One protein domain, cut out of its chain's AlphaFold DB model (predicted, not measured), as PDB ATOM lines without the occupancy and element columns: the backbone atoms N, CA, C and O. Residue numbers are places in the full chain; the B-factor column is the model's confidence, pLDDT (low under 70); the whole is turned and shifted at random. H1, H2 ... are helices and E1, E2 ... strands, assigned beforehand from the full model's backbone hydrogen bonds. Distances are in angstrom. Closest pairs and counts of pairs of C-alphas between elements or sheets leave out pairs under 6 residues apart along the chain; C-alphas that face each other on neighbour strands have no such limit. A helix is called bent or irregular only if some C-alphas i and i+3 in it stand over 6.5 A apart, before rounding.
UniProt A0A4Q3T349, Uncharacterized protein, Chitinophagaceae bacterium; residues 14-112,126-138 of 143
ATOM      1  N   ILE A  14     -16.306  10.620 -45.038       70.38
ATOM      2  CA  ILE A  14     -15.071  10.796 -45.797       70.38
ATOM      3  C   ILE A  14     -15.262  10.250 -47.200       70.38
ATOM      4  O   ILE A  14     -16.083   9.359 -47.441       70.38
ATOM      5  N   ASP A  15     -14.470  10.780 -48.117       71.06
ATOM      6  CA  ASP A  15     -14.341  10.207 -49.442       71.06
ATOM      7  C   ASP A  15     -13.401   8.986 -49.441       71.06
ATOM      8  O   ASP A  15     -12.740   8.638 -48.455       71.06
ATOM      9  N   TYR A  16     -13.343   8.316 -50.590       75.88
ATOM     10  CA  TYR A  16     -12.482   7.157 -50.802       75.88
ATOM     11  C   TYR A  16     -10.988   7.455 -50.643       75.88
ATOM     12  O   TYR A  16     -10.249   6.603 -50.144       75.88
ATOM     13  N   ALA A  17     -10.530   8.640 -51.047       79.19
ATOM     14  CA  ALA A  17      -9.120   8.993 -50.962       79.19
ATOM     15  C   ALA A  17      -8.679   9.118 -49.499       79.19
ATOM     16  O   ALA A  17      -7.637   8.584 -49.117       79.19
ATOM     17  N   GLU A  18      -9.503   9.751 -48.671       81.75
ATOM     18  CA  GLU A  18      -9.256   9.890 -47.244       81.75
ATOM     19  C   GLU A  18      -9.344   8.541 -46.522       81.75
ATOM     20  O   GLU A  18      -8.445   8.200 -45.752       81.75
ATOM     21  N   ALA A  19     -10.342   7.709 -46.840       83.50
ATOM     22  CA  ALA A  19     -10.420   6.343 -46.319       83.50
ATOM     23  C   ALA A  19      -9.142   5.554 -46.603       83.50
ATOM     24  O   ALA A  19      -8.555   4.935 -45.712       83.50
ATOM     25  N   ARG A  20      -8.681   5.612 -47.855       84.62
ATOM     26  CA  ARG A  20      -7.468   4.928 -48.286       84.62
ATOM     27  C   ARG A  20      -6.251   5.438 -47.525       84.62
ATOM     28  O   ARG A  20      -5.474   4.625 -47.031       84.62
ATOM     29  N   ARG A  21      -6.127   6.759 -47.370       88.19
ATOM     30  CA  ARG A  21      -5.048   7.392 -46.605       88.19
ATOM     31  C   ARG A  21      -5.011   6.891 -45.160       88.19
ATOM     32  O   ARG A  21      -3.939   6.541 -44.670       88.19
ATOM     33  N   LEU A  22      -6.159   6.830 -44.486       89.44
ATOM     34  CA  LEU A  22      -6.259   6.359 -43.102       89.44
ATOM     35  C   LEU A  22      -5.868   4.884 -42.965       89.44
ATOM     36  O   LEU A  22      -5.121   4.536 -42.048       89.44
ATOM     37  N   LEU A  23      -6.351   4.027 -43.867       89.94
ATOM     38  CA  LEU A  23      -6.040   2.595 -43.876       89.94
ATOM     39  C   LEU A  23      -4.556   2.339 -44.162       89.94
ATOM     40  O   LEU A  23      -3.926   1.552 -43.460       89.94
ATOM     41  N   ASP A  24      -3.979   3.026 -45.152       90.69
ATOM     42  CA  ASP A  24      -2.559   2.889 -45.488       90.69
ATOM     43  C   ASP A  24      -1.675   3.366 -44.321       90.69
ATOM     44  O   ASP A  24      -0.714   2.689 -43.949       90.69
ATOM     45  N   ASN A  25      -2.040   4.478 -43.670       90.62
ATOM     46  CA  ASN A  25      -1.365   4.954 -42.462       90.62
ATOM     47  C   ASN A  25      -1.400   3.921 -41.330       90.62
ATOM     48  O   ASN A  25      -0.383   3.696 -40.667       90.62
ATOM     49  N   TYR A  26      -2.560   3.300 -41.101       91.38
ATOM     50  CA  TYR A  26      -2.706   2.263 -40.087       91.38
ATOM     51  C   TYR A  26      -1.826   1.058 -40.403       91.38
ATOM     52  O   TYR A  26      -1.048   0.636 -39.555       91.38
ATOM     53  N   GLU A  27      -1.876   0.536 -41.627       90.38
ATOM     54  CA  GLU A  27      -1.080  -0.625 -42.029       90.38
ATOM     55  C   GLU A  27       0.427  -0.393 -41.881       90.38
ATOM     56  O   GLU A  27       1.136  -1.279 -41.399       90.38
ATOM     57  N   LEU A  28       0.908   0.805 -42.222       90.50
ATOM     58  CA  LEU A  28       2.317   1.175 -42.085       90.50
ATOM     59  C   LEU A  28       2.772   1.259 -40.622       90.50
ATOM     60  O   LEU A  28       3.898   0.872 -40.312       90.50
ATOM     61  N   LYS A  29       1.916   1.762 -39.726       88.00
ATOM     62  CA  LYS A  29       2.301   2.135 -38.354       88.00
ATOM     63  C   LYS A  29       1.739   1.221 -37.267       88.00
ATOM     64  O   LYS A  29       2.160   1.331 -36.120       88.00
ATOM     65  N   LYS A  30       0.832   0.286 -37.573       85.88
ATOM     66  CA  LYS A  30       0.117  -0.528 -36.566       85.88
ATOM     67  C   LYS A  30       1.029  -1.269 -35.592       85.88
ATOM     68  O   LYS A  30       0.667  -1.451 -34.435       85.88
ATOM     69  N   HIS A  31       2.222  -1.668 -36.029       82.75
ATOM     70  CA  HIS A  31       3.200  -2.336 -35.170       82.75
ATOM     71  C   HIS A  31       3.809  -1.398 -34.118       82.75
ATOM     72  O   HIS A  31       4.128  -1.840 -33.017       82.75
ATOM     73  N   GLU A  32       3.920  -0.105 -34.424       82.44
ATOM     74  CA  GLU A  32       4.418   0.927 -33.509       82.44
ATOM     75  C   GLU A  32       3.375   1.303 -32.448       82.44
ATOM     76  O   GLU A  32       3.731   1.787 -31.377       82.44
ATOM     77  N   LEU A  33       2.091   1.034 -32.711       76.88
ATOM     78  CA  LEU A  33       0.988   1.328 -31.791       76.88
ATOM     79  C   LEU A  33       0.936   0.366 -30.594       76.88
ATOM     80  O   LEU A  33       0.397   0.712 -29.546       76.88
ATOM     81  N   ILE A  34       1.545  -0.819 -30.707       68.19
ATOM     82  CA  ILE A  34       1.671  -1.811 -29.621       68.19
ATOM     83  C   ILE A  34       2.946  -1.534 -28.799       68.19
ATOM     84  O   ILE A  34       3.663  -2.444 -28.382       68.19
ATOM     85  N   ASN A  35       3.278  -0.258 -28.596       76.12
ATOM     86  CA  ASN A  35       4.489   0.157 -27.897       76.12
ATOM     87  C   ASN A  35       4.156   0.680 -26.488       76.12
ATOM     88  O   ASN A  35       3.408   1.653 -26.362       76.12
ATOM     89  N   PRO A  36       4.742   0.110 -25.415       70.50
ATOM     90  CA  PRO A  36       4.585   0.621 -24.052       70.50
ATOM     91  C   PRO A  36       4.976   2.094 -23.879       70.50
ATOM     92  O   PRO A  36       4.515   2.739 -22.938       70.50
ATOM     93  N   SER A  37       5.804   2.651 -24.770       75.75
ATOM     94  CA  SER A  37       6.147   4.076 -24.743       75.75
ATOM     95  C   SER A  37       4.940   4.984 -24.978       75.75
ATOM     96  O   SER A  37       4.966   6.111 -24.506       75.75
ATOM     97  N   LEU A  38       3.882   4.488 -25.632       76.25
ATOM     98  CA  LEU A  38       2.651   5.231 -25.914       76.25
ATOM     99  C   LEU A  38       1.661   5.232 -24.739       76.25
ATOM    100  O   LEU A  38       0.546   5.724 -24.872       76.25
ATOM    101  N   LEU A  39       2.021   4.684 -23.570       78.75
ATOM    102  CA  LEU A  39       1.126   4.645 -22.405       78.75
ATOM    103  C   LEU A  39       0.740   6.037 -21.896       78.75
ATOM    104  O   LEU A  39      -0.350   6.203 -21.344       78.75
ATOM    105  N   ARG A  40       1.627   7.028 -22.034       81.69
ATOM    106  CA  ARG A  40       1.315   8.404 -21.645       81.69
ATOM    107  C   ARG A  40       0.304   8.998 -22.619       81.69
ATOM    108  O   ARG A  40      -0.734   9.485 -22.188       81.69
ATOM    109  N   GLU A  41       0.574   8.889 -23.908       79.31
ATOM    110  CA  GLU A  41      -0.259   9.392 -24.992       79.31
ATOM    111  C   GLU A  41      -1.614   8.670 -25.029       79.31
ATOM    112  O   GLU A  41      -2.647   9.287 -25.265       79.31
ATOM    113  N   GLN A  42      -1.656   7.383 -24.684       80.38
ATOM    114  CA  GLN A  42      -2.897   6.640 -24.483       80.38
ATOM    115  C   GLN A  42      -3.735   7.219 -23.337       80.38
ATOM    116  O   GLN A  42      -4.958   7.248 -23.436       80.38
ATOM    117  N   LYS A  43      -3.119   7.663 -22.235       78.69
ATOM    118  CA  LYS A  43      -3.852   8.280 -21.116       78.69
ATOM    119  C   LYS A  43      -4.320   9.694 -21.444       78.69
ATOM    120  O   LYS A  43      -5.424  10.058 -21.055       78.69
ATOM    121  N   GLU A  44      -3.467  10.463 -22.113       77.81
ATOM    122  CA  GLU A  44      -3.670  11.887 -22.398       77.81
ATOM    123  C   GLU A  44      -4.624  12.104 -23.576       77.81
ATOM    124  O   GLU A  44      -5.552  12.905 -23.494       77.81
ATOM    125  N   TYR A  45      -4.436  11.336 -24.644       73.50
ATOM    126  CA  TYR A  45      -5.207  11.469 -25.870       73.50
ATOM    127  C   TYR A  45      -6.200  10.324 -26.032       73.50
ATOM    128  O   TYR A  45      -7.337  10.579 -26.387       73.50
ATOM    129  N   GLY A  46      -5.846   9.081 -25.699       76.19
ATOM    130  CA  GLY A  46      -6.706   7.927 -25.994       76.19
ATOM    131  C   GLY A  46      -6.496   7.435 -27.423       76.19
ATOM    132  O   GLY A  46      -7.418   7.447 -28.236       76.19
ATOM    133  N   ILE A  47      -5.257   7.039 -27.730       80.19
ATOM    134  CA  ILE A  47      -4.842   6.472 -29.026       80.19
ATOM    135  C   ILE A  47      -5.789   5.333 -29.442       80.19
ATOM    136  O   ILE A  47      -6.379   5.366 -30.526       80.19
ATOM    137  N   LEU A  48      -5.989   4.375 -28.535       80.50
ATOM    138  CA  LEU A  48      -6.968   3.299 -28.614       80.50
ATOM    139  C   LEU A  48      -8.312   3.779 -28.053       80.50
ATOM    140  O   LEU A  48      -8.350   4.191 -26.886       80.50
ATOM    141  N   PRO A  49      -9.399   3.730 -28.844       79.31
ATOM    142  CA  PRO A  49     -10.736   4.008 -28.346       79.31
ATOM    143  C   PRO A  49     -11.234   2.861 -27.460       79.31
ATOM    144  O   PRO A  49     -10.959   1.695 -27.741       79.31
ATOM    145  N   ASP A  50     -12.018   3.185 -26.427       79.88
ATOM    146  CA  ASP A  50     -12.766   2.174 -25.664       79.88
ATOM    147  C   ASP A  50     -13.979   1.693 -26.481       79.88
ATOM    148  O   ASP A  50     -14.265   0.497 -26.565       79.88
ATOM    149  N   CYS A  51     -14.680   2.635 -27.122       78.38
ATOM    150  CA  CYS A  51     -15.700   2.373 -28.128       78.38
ATOM    151  C   CYS A  51     -15.926   3.584 -29.049       78.38
ATOM    152  O   CYS A  51     -15.468   4.701 -28.789       78.38
ATOM    153  N   GLU A  52     -16.648   3.318 -30.132       81.88
ATOM    154  CA  GLU A  52     -16.855   4.189 -31.282       81.88
ATOM    155  C   GLU A  52     -18.347   4.140 -31.660       81.88
ATOM    156  O   GLU A  52     -18.913   3.055 -31.821       81.88
ATOM    157  N   ALA A  53     -19.017   5.295 -31.727       82.38
ATOM    158  CA  ALA A  53     -20.455   5.398 -31.988       82.38
ATOM    159  C   ALA A  53     -20.737   5.993 -33.370       82.38
ATOM    160  O   ALA A  53     -20.261   7.071 -33.693       82.38
ATOM    161  N   PHE A  54     -21.574   5.335 -34.166       81.00
ATOM    162  CA  PHE A  54     -21.920   5.788 -35.514       81.00
ATOM    163  C   PHE A  54     -23.358   6.288 -35.561       81.00
ATOM    164  O   PHE A  54     -24.246   5.728 -34.913       81.00
ATOM    165  N   ASN A  55     -23.601   7.340 -36.342       76.25
ATOM    166  CA  ASN A  55     -24.954   7.838 -36.531       76.25
ATOM    167  C   ASN A  55     -25.782   6.850 -37.381       76.25
ATOM    168  O   ASN A  55     -25.271   6.140 -38.251       76.25
ATOM    169  N   ALA A  56     -27.083   6.783 -37.101       81.25
ATOM    170  CA  ALA A  56     -27.957   5.798 -37.732       81.25
ATOM    171  C   ALA A  56     -28.137   6.046 -39.238       81.25
ATOM    172  O   ALA A  56     -28.241   5.091 -40.003       81.25
ATOM    173  N   ASP A  57     -28.185   7.306 -39.671       77.56
ATOM    174  CA  ASP A  57     -28.439   7.654 -41.074       77.56
ATOM    175  C   ASP A  57     -27.241   7.346 -41.976       77.56
ATOM    176  O   ASP A  57     -27.410   6.907 -43.108       77.56
ATOM    177  N   GLY A  58     -26.029   7.467 -41.447       76.31
ATOM    178  CA  GLY A  58     -24.804   7.031 -42.088       76.31
ATOM    179  C   GLY A  58     -24.774   5.521 -42.282       76.31
ATOM    180  O   GLY A  58     -24.500   5.053 -43.386       76.31
ATOM    181  N   ILE A  59     -25.118   4.752 -41.239       83.62
ATOM    182  CA  ILE A  59     -25.235   3.288 -41.341       83.62
ATOM    183  C   ILE A  59     -26.247   2.915 -42.431       83.62
ATOM    184  O   ILE A  59     -25.954   2.064 -43.269       83.62
ATOM    185  N   LYS A  60     -27.418   3.566 -42.456       84.62
ATOM    186  CA  LYS A  60     -28.424   3.344 -43.507       84.62
ATOM    187  C   LYS A  60     -27.865   3.653 -44.894       84.62
ATOM    188  O   LYS A  60     -28.022   2.825 -45.778       84.62
ATOM    189  N   ALA A  61     -27.151   4.765 -45.067       80.94
ATOM    190  CA  ALA A  61     -26.566   5.139 -46.355       80.94
ATOM    191  C   ALA A  61     -25.555   4.101 -46.884       80.94
ATOM    192  O   ALA A  61     -25.491   3.874 -48.090       80.94
ATOM    193  N   ILE A  62     -24.791   3.432 -46.008       83.88
ATOM    194  CA  ILE A  62     -23.944   2.293 -46.410       83.88
ATOM    195  C   ILE A  62     -24.802   1.103 -46.850       83.88
ATOM    196  O   ILE A  62     -24.512   0.470 -47.864       83.88
ATOM    197  N   LEU A  63     -25.847   0.776 -46.088       86.56
ATOM    198  CA  LEU A  63     -26.724  -0.364 -46.375       86.56
ATOM    199  C   LEU A  63     -27.590  -0.158 -47.629       86.56
ATOM    200  O   LEU A  63     -28.009  -1.134 -48.240       86.56
ATOM    201  N   GLU A  64     -27.841   1.090 -48.020       87.06
ATOM    202  CA  GLU A  64     -28.566   1.467 -49.239       87.06
ATOM    203  C   GLU A  64     -27.698   1.392 -50.510       87.06
ATOM    204  O   GLU A  64     -28.218   1.539 -51.617       87.06
ATOM    205  N   GLN A  65     -26.389   1.136 -50.384       84.25
ATOM    206  CA  GLN A  65     -25.523   0.895 -51.537       84.25
ATOM    207  C   GLN A  65     -26.009  -0.318 -52.333       84.25
ATOM    208  O   GLN A  65     -26.411  -1.346 -51.780       84.25
ATOM    209  N   LYS A  66     -25.939  -0.211 -53.662       84.06
ATOM    210  CA  LYS A  66     -26.312  -1.310 -54.549       84.06
ATOM    211  C   LYS A  66     -25.475  -2.551 -54.227       84.06
ATOM    212  O   LYS A  66     -24.261  -2.463 -54.071       84.06
ATOM    213  N   ASP A  67     -26.145  -3.698 -54.155       89.00
ATOM    214  CA  ASP A  67     -25.549  -5.003 -53.854       89.00
ATOM    215  C   ASP A  67     -24.911  -5.103 -52.447       89.00
ATOM    216  O   ASP A  67     -24.217  -6.071 -52.151       89.00
ATOM    217  N   CYS A  68     -25.174  -4.160 -51.535       91.25
ATOM    218  CA  CYS A  68     -24.692  -4.235 -50.157       91.25
ATOM    219  C   CYS A  68     -25.445  -5.304 -49.350       91.25
ATOM    220  O   CYS A  68     -26.673  -5.300 -49.266       91.25
ATOM    221  N   VAL A  69     -24.701  -6.221 -48.729       94.81
ATOM    222  CA  VAL A  69     -25.238  -7.301 -47.880       94.81
ATOM    223  C   VAL A  69     -24.745  -7.231 -46.435       94.81
ATOM    224  O   VAL A  69     -25.127  -8.059 -45.607       94.81
ATOM    225  N   GLY A  70     -23.891  -6.262 -46.109       91.88
ATOM    226  CA  GLY A  70     -23.326  -6.108 -44.774       91.88
ATOM    227  C   GLY A  70     -22.336  -4.954 -44.675       91.88
ATOM    228  O   GLY A  70     -22.132  -4.208 -45.627       91.88
ATOM    229  N   ILE A  71     -21.710  -4.826 -43.504       92.25
ATOM    230  CA  ILE A  71     -20.734  -3.777 -43.195       92.25
ATOM    231  C   ILE A  71     -19.436  -4.433 -42.720       92.25
ATOM    232  O   ILE A  71     -19.462  -5.335 -41.881       92.25
ATOM    233  N   ARG A  72     -18.300  -3.961 -43.232       92.69
ATOM    234  CA  ARG A  72     -16.957  -4.248 -42.731       92.69
ATOM    235  C   ARG A  72     -16.437  -3.041 -41.965       92.69
ATOM    236  O   ARG A  72     -16.641  -1.902 -42.372       92.69
ATOM    237  N   ILE A  73     -15.755  -3.318 -40.861       91.56
ATOM    238  CA  ILE A  73     -15.070  -2.311 -40.056       91.56
ATOM    239  C   ILE A  73     -13.576  -2.461 -40.324       91.56
ATOM    240  O   ILE A  73     -12.998  -3.515 -40.055       91.56
ATOM    241  N   HIS A  74     -12.968  -1.415 -40.868       90.62
ATOM    242  CA  HIS A  74     -11.521  -1.281 -40.979       90.62
ATOM    243  C   HIS A  74     -11.007  -0.382 -39.861       90.62
ATOM    244  O   HIS A  74     -11.733   0.478 -39.370       90.62
ATOM    245  N   TYR A  75      -9.738  -0.548 -39.499       89.12
ATOM    246  CA  TYR A  75      -9.043   0.411 -38.651       89.12
ATOM    247  C   TYR A  75      -8.163   1.311 -39.513       89.12
ATOM    248  O   TYR A  75      -7.417   0.837 -40.370       89.12
ATOM    249  N   GLY A  76      -8.294   2.611 -39.289       89.50
ATOM    250  CA  GLY A  76      -7.491   3.668 -39.875       89.50
ATOM    251  C   GLY A  76      -6.656   4.378 -38.813       89.50
ATOM    252  O   GLY A  76      -6.815   4.148 -37.612       89.50
ATOM    253  N   LEU A  77      -5.753   5.248 -39.256       88.62
ATOM    254  CA  LEU A  77      -4.898   6.028 -38.368       88.62
ATOM    255  C   LEU A  77      -4.854   7.501 -38.790       88.62
ATOM    256  O   LEU A  77      -4.315   7.850 -39.848       88.62
ATOM    257  N   LYS A  78      -5.382   8.365 -37.919       86.62
ATOM    258  CA  LYS A  78      -5.173   9.817 -37.964       86.62
ATOM    259  C   LYS A  78      -3.860  10.138 -37.253       86.62
ATOM    260  O   LYS A  78      -3.590   9.590 -36.193       86.62
ATOM    261  N   ASP A  79      -3.048  11.014 -37.830       84.56
ATOM    262  CA  ASP A  79      -1.765  11.414 -37.234       84.56
ATOM    263  C   ASP A  79      -1.870  12.711 -36.412       84.56
ATOM    264  O   ASP A  79      -0.870  13.161 -35.851       84.56
ATOM    265  N   GLU A  80      -3.060  13.317 -36.347       81.75
ATOM    266  CA  GLU A  80      -3.332  14.561 -35.629       81.75
ATOM    267  C   GLU A  80      -4.692  14.509 -34.911       81.75
ATOM    268  O   GLU A  80      -5.629  13.865 -35.390       81.75
ATOM    269  N   ASP A  81      -4.797  15.186 -33.762       76.94
ATOM    270  CA  ASP A  81      -6.070  15.434 -33.072       76.94
ATOM    271  C   ASP A  81      -6.811  16.665 -33.638       76.94
ATOM    272  O   ASP A  81      -6.296  17.397 -34.484       76.94
ATOM    273  N   GLU A  82      -8.020  16.950 -33.139       70.38
ATOM    274  CA  GLU A  82      -8.829  18.106 -33.578       70.38
ATOM    275  C   GLU A  82      -8.160  19.476 -33.352       70.38
ATOM    276  O   GLU A  82      -8.595  20.488 -33.903       70.38
ATOM    277  N   LYS A  83      -7.121  19.533 -32.512       74.12
ATOM    278  CA  LYS A  83      -6.359  20.745 -32.197       74.12
ATOM    279  C   LYS A  83      -5.056  20.829 -33.001       74.12
ATOM    280  O   LYS A  83      -4.307  21.788 -32.810       74.12
ATOM    281  N   GLY A  84      -4.786  19.866 -33.886       79.31
ATOM    282  CA  GLY A  84      -3.567  19.781 -34.692       79.31
ATOM    283  C   GLY A  84      -2.355  19.225 -33.937       79.31
ATOM    284  O   GLY A  84      -1.220  19.391 -34.386       79.31
ATOM    285  N   ASN A  85      -2.548  18.592 -32.777       79.00
ATOM    286  CA  ASN A  85      -1.456  17.925 -32.069       79.00
ATOM    287  C   ASN A  85      -1.118  16.613 -32.774       79.00
ATOM    288  O   ASN A  85      -2.008  15.798 -32.998       79.00
ATOM    289  N   LYS A  86       0.167  16.376 -33.054       86.31
ATOM    290  CA  LYS A  86       0.640  15.147 -33.709       86.31
ATOM    291  C   LYS A  86       0.545  13.944 -32.777       86.31
ATOM    292  O   LYS A  86       1.449  13.713 -31.973       86.31
ATOM    293  N   VAL A  87      -0.540  13.187 -32.894       81.00
ATOM    294  CA  VAL A  87      -0.829  12.008 -32.078       81.00
ATOM    295  C   VAL A  87      -1.416  10.921 -32.982       81.00
ATOM    296  O   VAL A  87      -2.334  11.211 -33.744       81.00
ATOM    297  N   PRO A  88      -0.924   9.672 -32.912       84.69
ATOM    298  CA  PRO A  88      -1.452   8.580 -33.723       84.69
ATOM    299  C   PRO A  88      -2.779   8.070 -33.137       84.69
ATOM    300  O   PRO A  88      -2.776   7.352 -32.146       84.69
ATOM    301  N   LEU A  89      -3.921   8.430 -33.720       84.69
ATOM    302  CA  LEU A  89      -5.265   8.079 -33.246       84.69
ATOM    303  C   LEU A  89      -5.900   6.987 -34.126       84.69
ATOM    304  O   LEU A  89      -6.087   7.192 -35.326       84.69
ATOM    305  N   ILE A  90      -6.268   5.838 -33.541       86.94
ATOM    306  CA  ILE A  90      -6.856   4.704 -34.290       86.94
ATOM    307  C   ILE A  90      -8.355   4.884 -34.473       86.94
ATOM    308  O   ILE A  90      -9.069   4.812 -33.481       86.94
ATOM    309  N   VAL A  91      -8.832   5.075 -35.694       85.75
ATOM    310  CA  VAL A  91     -10.255   5.305 -36.004       85.75
ATOM    311  C   VAL A  91     -10.884   4.093 -36.686       85.75
ATOM    312  O   VAL A  91     -10.194   3.368 -37.404       85.75
ATOM    313  N   ALA A  92     -12.181   3.870 -36.495       87.25
ATOM    314  CA  ALA A  92     -12.931   2.848 -37.214       87.25
ATOM    315  C   ALA A  92     -13.600   3.421 -38.472       87.25
ATOM    316  O   ALA A  92     -14.363   4.379 -38.416       87.25
ATOM    317  N   VAL A  93     -13.361   2.770 -39.610       86.75
ATOM    318  CA  VAL A  93     -13.900   3.132 -40.925       86.75
ATOM    319  C   VAL A  93     -14.897   2.060 -41.362       86.75
ATOM    320  O   VAL A  93     -14.530   0.891 -41.502       86.75
ATOM    321  N   LEU A  94     -16.161   2.438 -41.572       88.62
ATOM    322  CA  LEU A  94     -17.221   1.508 -41.990       88.62
ATOM    323  C   LEU A  94     -17.384   1.515 -43.510       88.62
ATOM    324  O   LEU A  94     -17.500   2.571 -44.133       88.62
ATOM    325  N   VAL A  95     -17.449   0.314 -44.089       88.00
ATOM    326  CA  VAL A  95     -17.521   0.085 -45.539       88.00
ATOM    327  C   VAL A  95     -18.577  -0.976 -45.845       88.00
ATOM    328  O   VAL A  95     -18.695  -1.960 -45.116       88.00
ATOM    329  N   GLY A  96     -19.358  -0.790 -46.911       89.44
ATOM    330  CA  GLY A  96     -20.322  -1.792 -47.373       89.44
ATOM    331  C   GLY A  96     -19.626  -3.046 -47.906       89.44
ATOM    332  O   GLY A  96     -18.501  -2.978 -48.394       89.44
ATOM    333  N   VAL A  97     -20.287  -4.199 -47.826       91.75
ATOM    334  CA  VAL A  97     -19.757  -5.479 -48.323       91.75
ATOM    335  C   VAL A  97     -20.702  -6.053 -49.369       91.75
ATOM    336  O   VAL A  97     -21.897  -6.181 -49.112       91.75
ATOM    337  N   ALA A  98     -20.161  -6.412 -50.531       91.81
ATOM    338  CA  ALA A  98     -20.880  -7.054 -51.627       91.81
ATOM    339  C   ALA A  98     -21.089  -8.566 -51.378       91.81
ATOM    340  O   ALA A  98     -20.411  -9.149 -50.524       91.81
ATOM    341  N   PRO A  99     -21.956  -9.268 -52.141       94.62
ATOM    342  CA  PRO A  99     -22.223 -10.692 -51.924       94.62
ATOM    343  C   PRO A  99     -21.003 -11.584 -52.196       94.62
ATOM    344  O   PRO A  99     -20.928 -12.700 -51.687       94.62
ATOM    345  N   ASP A 100     -20.035 -11.101 -52.981       94.31
ATOM    346  CA  ASP A 100     -18.758 -11.774 -53.234       94.31
ATOM    347  C   ASP A 100     -17.697 -11.503 -52.147       94.31
ATOM    348  O   ASP A 100     -16.559 -11.961 -52.258       94.31
ATOM    349  N   GLY A 101     -18.062 -10.768 -51.090       90.00
ATOM    350  CA  GLY A 101     -17.199 -10.438 -49.959       90.00
ATOM    351  C   GLY A 101     -16.231  -9.278 -50.207       90.00
ATOM    352  O   GLY A 101     -15.394  -9.008 -49.337       90.00
ATOM    353  N   LYS A 102     -16.313  -8.597 -51.358       89.25
ATOM    354  CA  LYS A 102     -15.519  -7.392 -51.624       89.25
ATOM    355  C   LYS A 102     -16.102  -6.172 -50.928       89.25
ATOM    356  O   LYS A 102     -17.306  -6.066 -50.711       89.25
ATOM    357  N   ASP A 103     -15.211  -5.242 -50.627       88.88
ATOM    358  CA  ASP A 103     -15.565  -3.938 -50.088       88.88
ATOM    359  C   ASP A 103     -16.180  -3.072 -51.193       88.88
ATOM    360  O   ASP A 103     -15.631  -2.954 -52.295       88.88
ATOM    361  N   LEU A 104     -17.320  -2.458 -50.890       85.06
ATOM    362  CA  LEU A 104     -18.002  -1.498 -51.748       85.06
ATOM    363  C   LEU A 104     -17.376  -0.118 -51.552       85.06
ATOM    364  O   LEU A 104     -17.877   0.748 -50.835       85.06
ATOM    365  N   TRP A 105     -16.232   0.075 -52.199       78.88
ATOM    366  CA  TRP A 105     -15.576   1.371 -52.265       78.88
ATOM    367  C   TRP A 105     -16.306   2.265 -53.264       78.88
ATOM    368  O   TRP A 105     -16.115   2.152 -54.472       78.88
ATOM    369  N   GLY A 106     -17.148   3.151 -52.741       66.06
ATOM    370  CA  GLY A 106     -17.619   4.310 -53.477       66.06
ATOM    371  C   GLY A 106     -18.603   4.041 -54.613       66.06
ATOM    372  O   GLY A 106     -18.252   4.181 -55.778       66.06
ATOM    373  N   GLN A 107     -19.859   3.736 -54.266       51.41
ATOM    374  CA  GLN A 107     -21.034   3.911 -55.134       51.41
ATOM    375  C   GLN A 107     -22.291   4.139 -54.280       51.41
ATOM    376  O   GLN A 107     -22.934   3.192 -53.837       51.41
ATOM    377  N   THR A 108     -22.669   5.397 -54.059       48.12
ATOM    378  CA  THR A 108     -24.004   5.756 -53.550       48.12
ATOM    379  C   THR A 108     -24.643   6.730 -54.521       48.12
ATOM    380  O   THR A 108     -24.131   7.833 -54.697       48.12
ATOM    381  N   GLU A 109     -25.776   6.361 -55.120       44.34
ATOM    382  CA  GLU A 109     -26.566   7.286 -55.951       44.34
ATOM    383  C   GLU A 109     -27.178   8.435 -55.121       44.34
ATOM    384  O   GLU A 109     -27.577   9.464 -55.662       44.34
ATOM    385  N   SER A 110     -27.201   8.288 -53.795       45.22
ATOM    386  CA  SER A 110     -27.751   9.242 -52.838       45.22
ATOM    387  C   SER A 110     -26.771   9.497 -51.692       45.22
ATOM    388  O   SER A 110     -26.918   8.957 -50.597       45.22
ATOM    389  N   ALA A 111     -25.764  10.342 -51.924       47.56
ATOM    390  CA  ALA A 111     -25.011  10.917 -50.814       47.56
ATOM    391  C   ALA A 111     -25.975  11.755 -49.940       47.56
ATOM    392  O   ALA A 111     -26.689  12.615 -50.475       47.56
ATOM    393  N   PRO A 112     -26.052  11.532 -48.616       46.00
ATOM    394  CA  PRO A 112     -26.860  12.372 -47.743       46.00
ATOM    395  C   PRO A 112     -26.346  13.815 -47.781       46.00
ATOM    396  O   PRO A 112     -25.144  14.071 -47.861       46.00
ATOM    397  N   PRO A 126     -18.414  13.186 -55.408       36.06
ATOM    398  CA  PRO A 126     -19.620  12.377 -55.669       36.06
ATOM    399  C   PRO A 126     -19.417  10.851 -55.762       36.06
ATOM    400  O   PRO A 126     -20.379  10.116 -55.974       36.06
ATOM    401  N   GLY A 127     -18.184  10.365 -55.620       35.16
ATOM    402  CA  GLY A 127     -17.777   8.980 -55.777       35.16
ATOM    403  C   GLY A 127     -17.727   8.118 -54.516       35.16
ATOM    404  O   GLY A 127     -17.231   7.006 -54.634       35.16
ATOM    405  N   GLY A 128     -18.211   8.516 -53.332       38.53
ATOM    406  CA  GLY A 128     -18.343   7.511 -52.269       38.53
ATOM    407  C   GLY A 128     -18.695   7.968 -50.864       38.53
ATOM    408  O   GLY A 128     -18.100   8.890 -50.324       38.53
ATOM    409  N   VAL A 129     -19.634   7.241 -50.260       46.62
ATOM    410  CA  VAL A 129     -19.965   7.293 -48.834       46.62
ATOM    411  C   VAL A 129     -19.073   6.309 -48.091       46.62
ATOM    412  O   VAL A 129     -19.221   5.095 -48.240       46.62
ATOM    413  N   ILE A 130     -18.164   6.836 -47.278       52.88
ATOM    414  CA  ILE A 130     -17.425   6.071 -46.278       52.88
ATOM    415  C   ILE A 130     -17.645   6.785 -44.948       52.88
ATOM    416  O   ILE A 130     -17.472   8.000 -44.845       52.88
ATOM    417  N   LEU A 131     -18.127   6.052 -43.945       54.38
ATOM    418  CA  LEU A 131     -18.323   6.614 -42.612       54.38
ATOM    419  C   LEU A 131     -16.995   6.562 -41.892       54.38
ATOM    420  O   LEU A 131     -16.446   5.479 -41.680       54.38
ATOM    421  N   GLU A 132     -16.494   7.732 -41.536       53.72
ATOM    422  CA  GLU A 132     -15.187   7.824 -40.904       53.72
ATOM    423  C   GLU A 132     -15.242   8.117 -39.432       53.72
ATOM    424  O   GLU A 132     -14.427   7.593 -38.692       53.72
ATOM    425  N   ASP A 133     -16.157   8.964 -38.989       56.12
ATOM    426  CA  ASP A 133     -15.986   9.510 -37.656       56.12
ATOM    427  C   ASP A 133     -17.097   8.989 -36.784       56.12
ATOM    428  O   ASP A 133     -18.170   9.576 -36.605       56.12
ATOM    429  N   SER A 134     -16.807   7.811 -36.252       55.59
ATOM    430  CA  SER A 134     -17.432   7.426 -35.020       55.59
ATOM    431  C   SER A 134     -17.180   8.519 -33.969       55.59
ATOM    432  O   SER A 134     -16.103   9.111 -33.865       55.59
ATOM    433  N   GLN A 135     -18.175   8.785 -33.140       63.94
ATOM    434  CA  GLN A 135     -17.945   9.532 -31.926       63.94
ATOM    435  C   GLN A 135     -17.288   8.598 -30.913       63.94
ATOM    436  O   GLN A 135     -17.904   7.634 -30.446       63.94
ATOM    437  N   ARG A 136     -16.041   8.892 -30.544       69.62
ATOM    438  CA  ARG A 136     -15.386   8.182 -29.446       69.62
ATOM    439  C   ARG A 136     -16.075   8.466 -28.127       69.62
ATOM    440  O   ARG A 136     -16.493   9.593 -27.850       69.62
ATOM    441  N   SER A 137     -16.123   7.443 -27.286       60.66
ATOM    442  CA  SER A 137     -16.522   7.583 -25.893       60.66
ATOM    443  C   SER A 137     -15.380   7.107 -24.992       60.66
ATOM    444  O   SER A 137     -15.024   5.928 -25.058       60.66
ATOM    445  N   PRO A 138     -14.795   7.988 -24.157       57.12
ATOM    446  CA  PRO A 138     -15.057   9.434 -24.054       57.12
ATOM    447  C   PRO A 138     -14.505  10.243 -25.258       57.12
ATOM    448  O   PRO A 138     -13.585   9.773 -25.928       57.12
TER     449      PRO A 138
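Overview. This is residues 14 to 112 and 126 to 138 of the 143 residues of an uncharacterized protein of Chitinophagaceae bacterium (UniProt A0A4Q3T349). A long, two-stranded hairpin, E2 and E3, runs through the middle of an elongated domain, with the kinked helix H1 packed on it, mostly over E2. Two short helices sit toward its ends: H3 near the open end, where E2 begins and E3 ends, and H2, farther out, near the end with the turn; a small two-stranded pair, E1 and E4, makes a second sheet. The printed part has 112 residues, with three named helices and four named strands in the order H1 H2 E1 H3 E2 E3 E4; both sheets, E1 - E4 and E2 - E3, are antiparallel, and the class is mixed, helices and strands. The whole is compact, with a radius of gyration of the C-alphas of 14.9 A, and spans 44 by 24 by 22 A.

Along the chain. Start with E2, residues 70 to 80: find C-alpha 70 at (-23.326, -6.108, -44.774), from where the strand runs 30.2 A. E3, residues 86 to 97, returns over 32.5 A to C-alpha 97 at (-19.757, -5.479, -48.323). H1, residues 16 to 33, is 24.0 A long, from C-alpha 16 at (-12.482, 7.157, -50.802); it has a kink of 41 degrees near residue 27 and is irregular, with C-alphas 28 and 31 7.8 A apart. H2, residues 36 to 44, 14.1 A, is irregular too, with C-alphas 37 and 40 7.2 A apart. Look for H3 at residues 56 to 63, E1 at 51 to 53 and E4 at 135 to 137.

Arrangement. In the hairpin E2 and E3, look at N 74 and O 93, 2.9 A apart, and N 91 and O 76, 2.9 A, both within hydrogen-bond range; the directions differ by 163 degrees. The closest C-alphas of H1 and E2 are those of Leu 22 and Gly 76, 4.4 A apart. For H3 and E3 they are Ile 62 and Gly 96, 5.5 A, and for H2 and E3, Glu 41 and Val 87, 7.6 A. H1 and H2 meet only through their link. E1 and E4 are antiparallel at 144 degrees, with N 135 and O 53 2.8 A apart; E3 and E4 are apart. In H3 every O i to N i+4 pair is within hydrogen-bond range, against 12 of 14 in H1 and 3 of 5 in H2.

Size, cuts and confidence. The C-alphas of Ser 37 and Glu 109, the two farthest apart, are 45.3 A from each other. Residues 113 to 125 are not printed, and C-alphas 112 and 126 are 10.7 A apart across this cut, which lies in the link from E3 to E4; of the links printed whole, none is long. Residues 98 to 112 hold no named element, though 103 to 104 pair antiparallel with 96 to 97 of E3. The mean pLDDT of the printed part is 77.9, and residue 34, residues 106 to 112 and residues 126 to 138 are under 70.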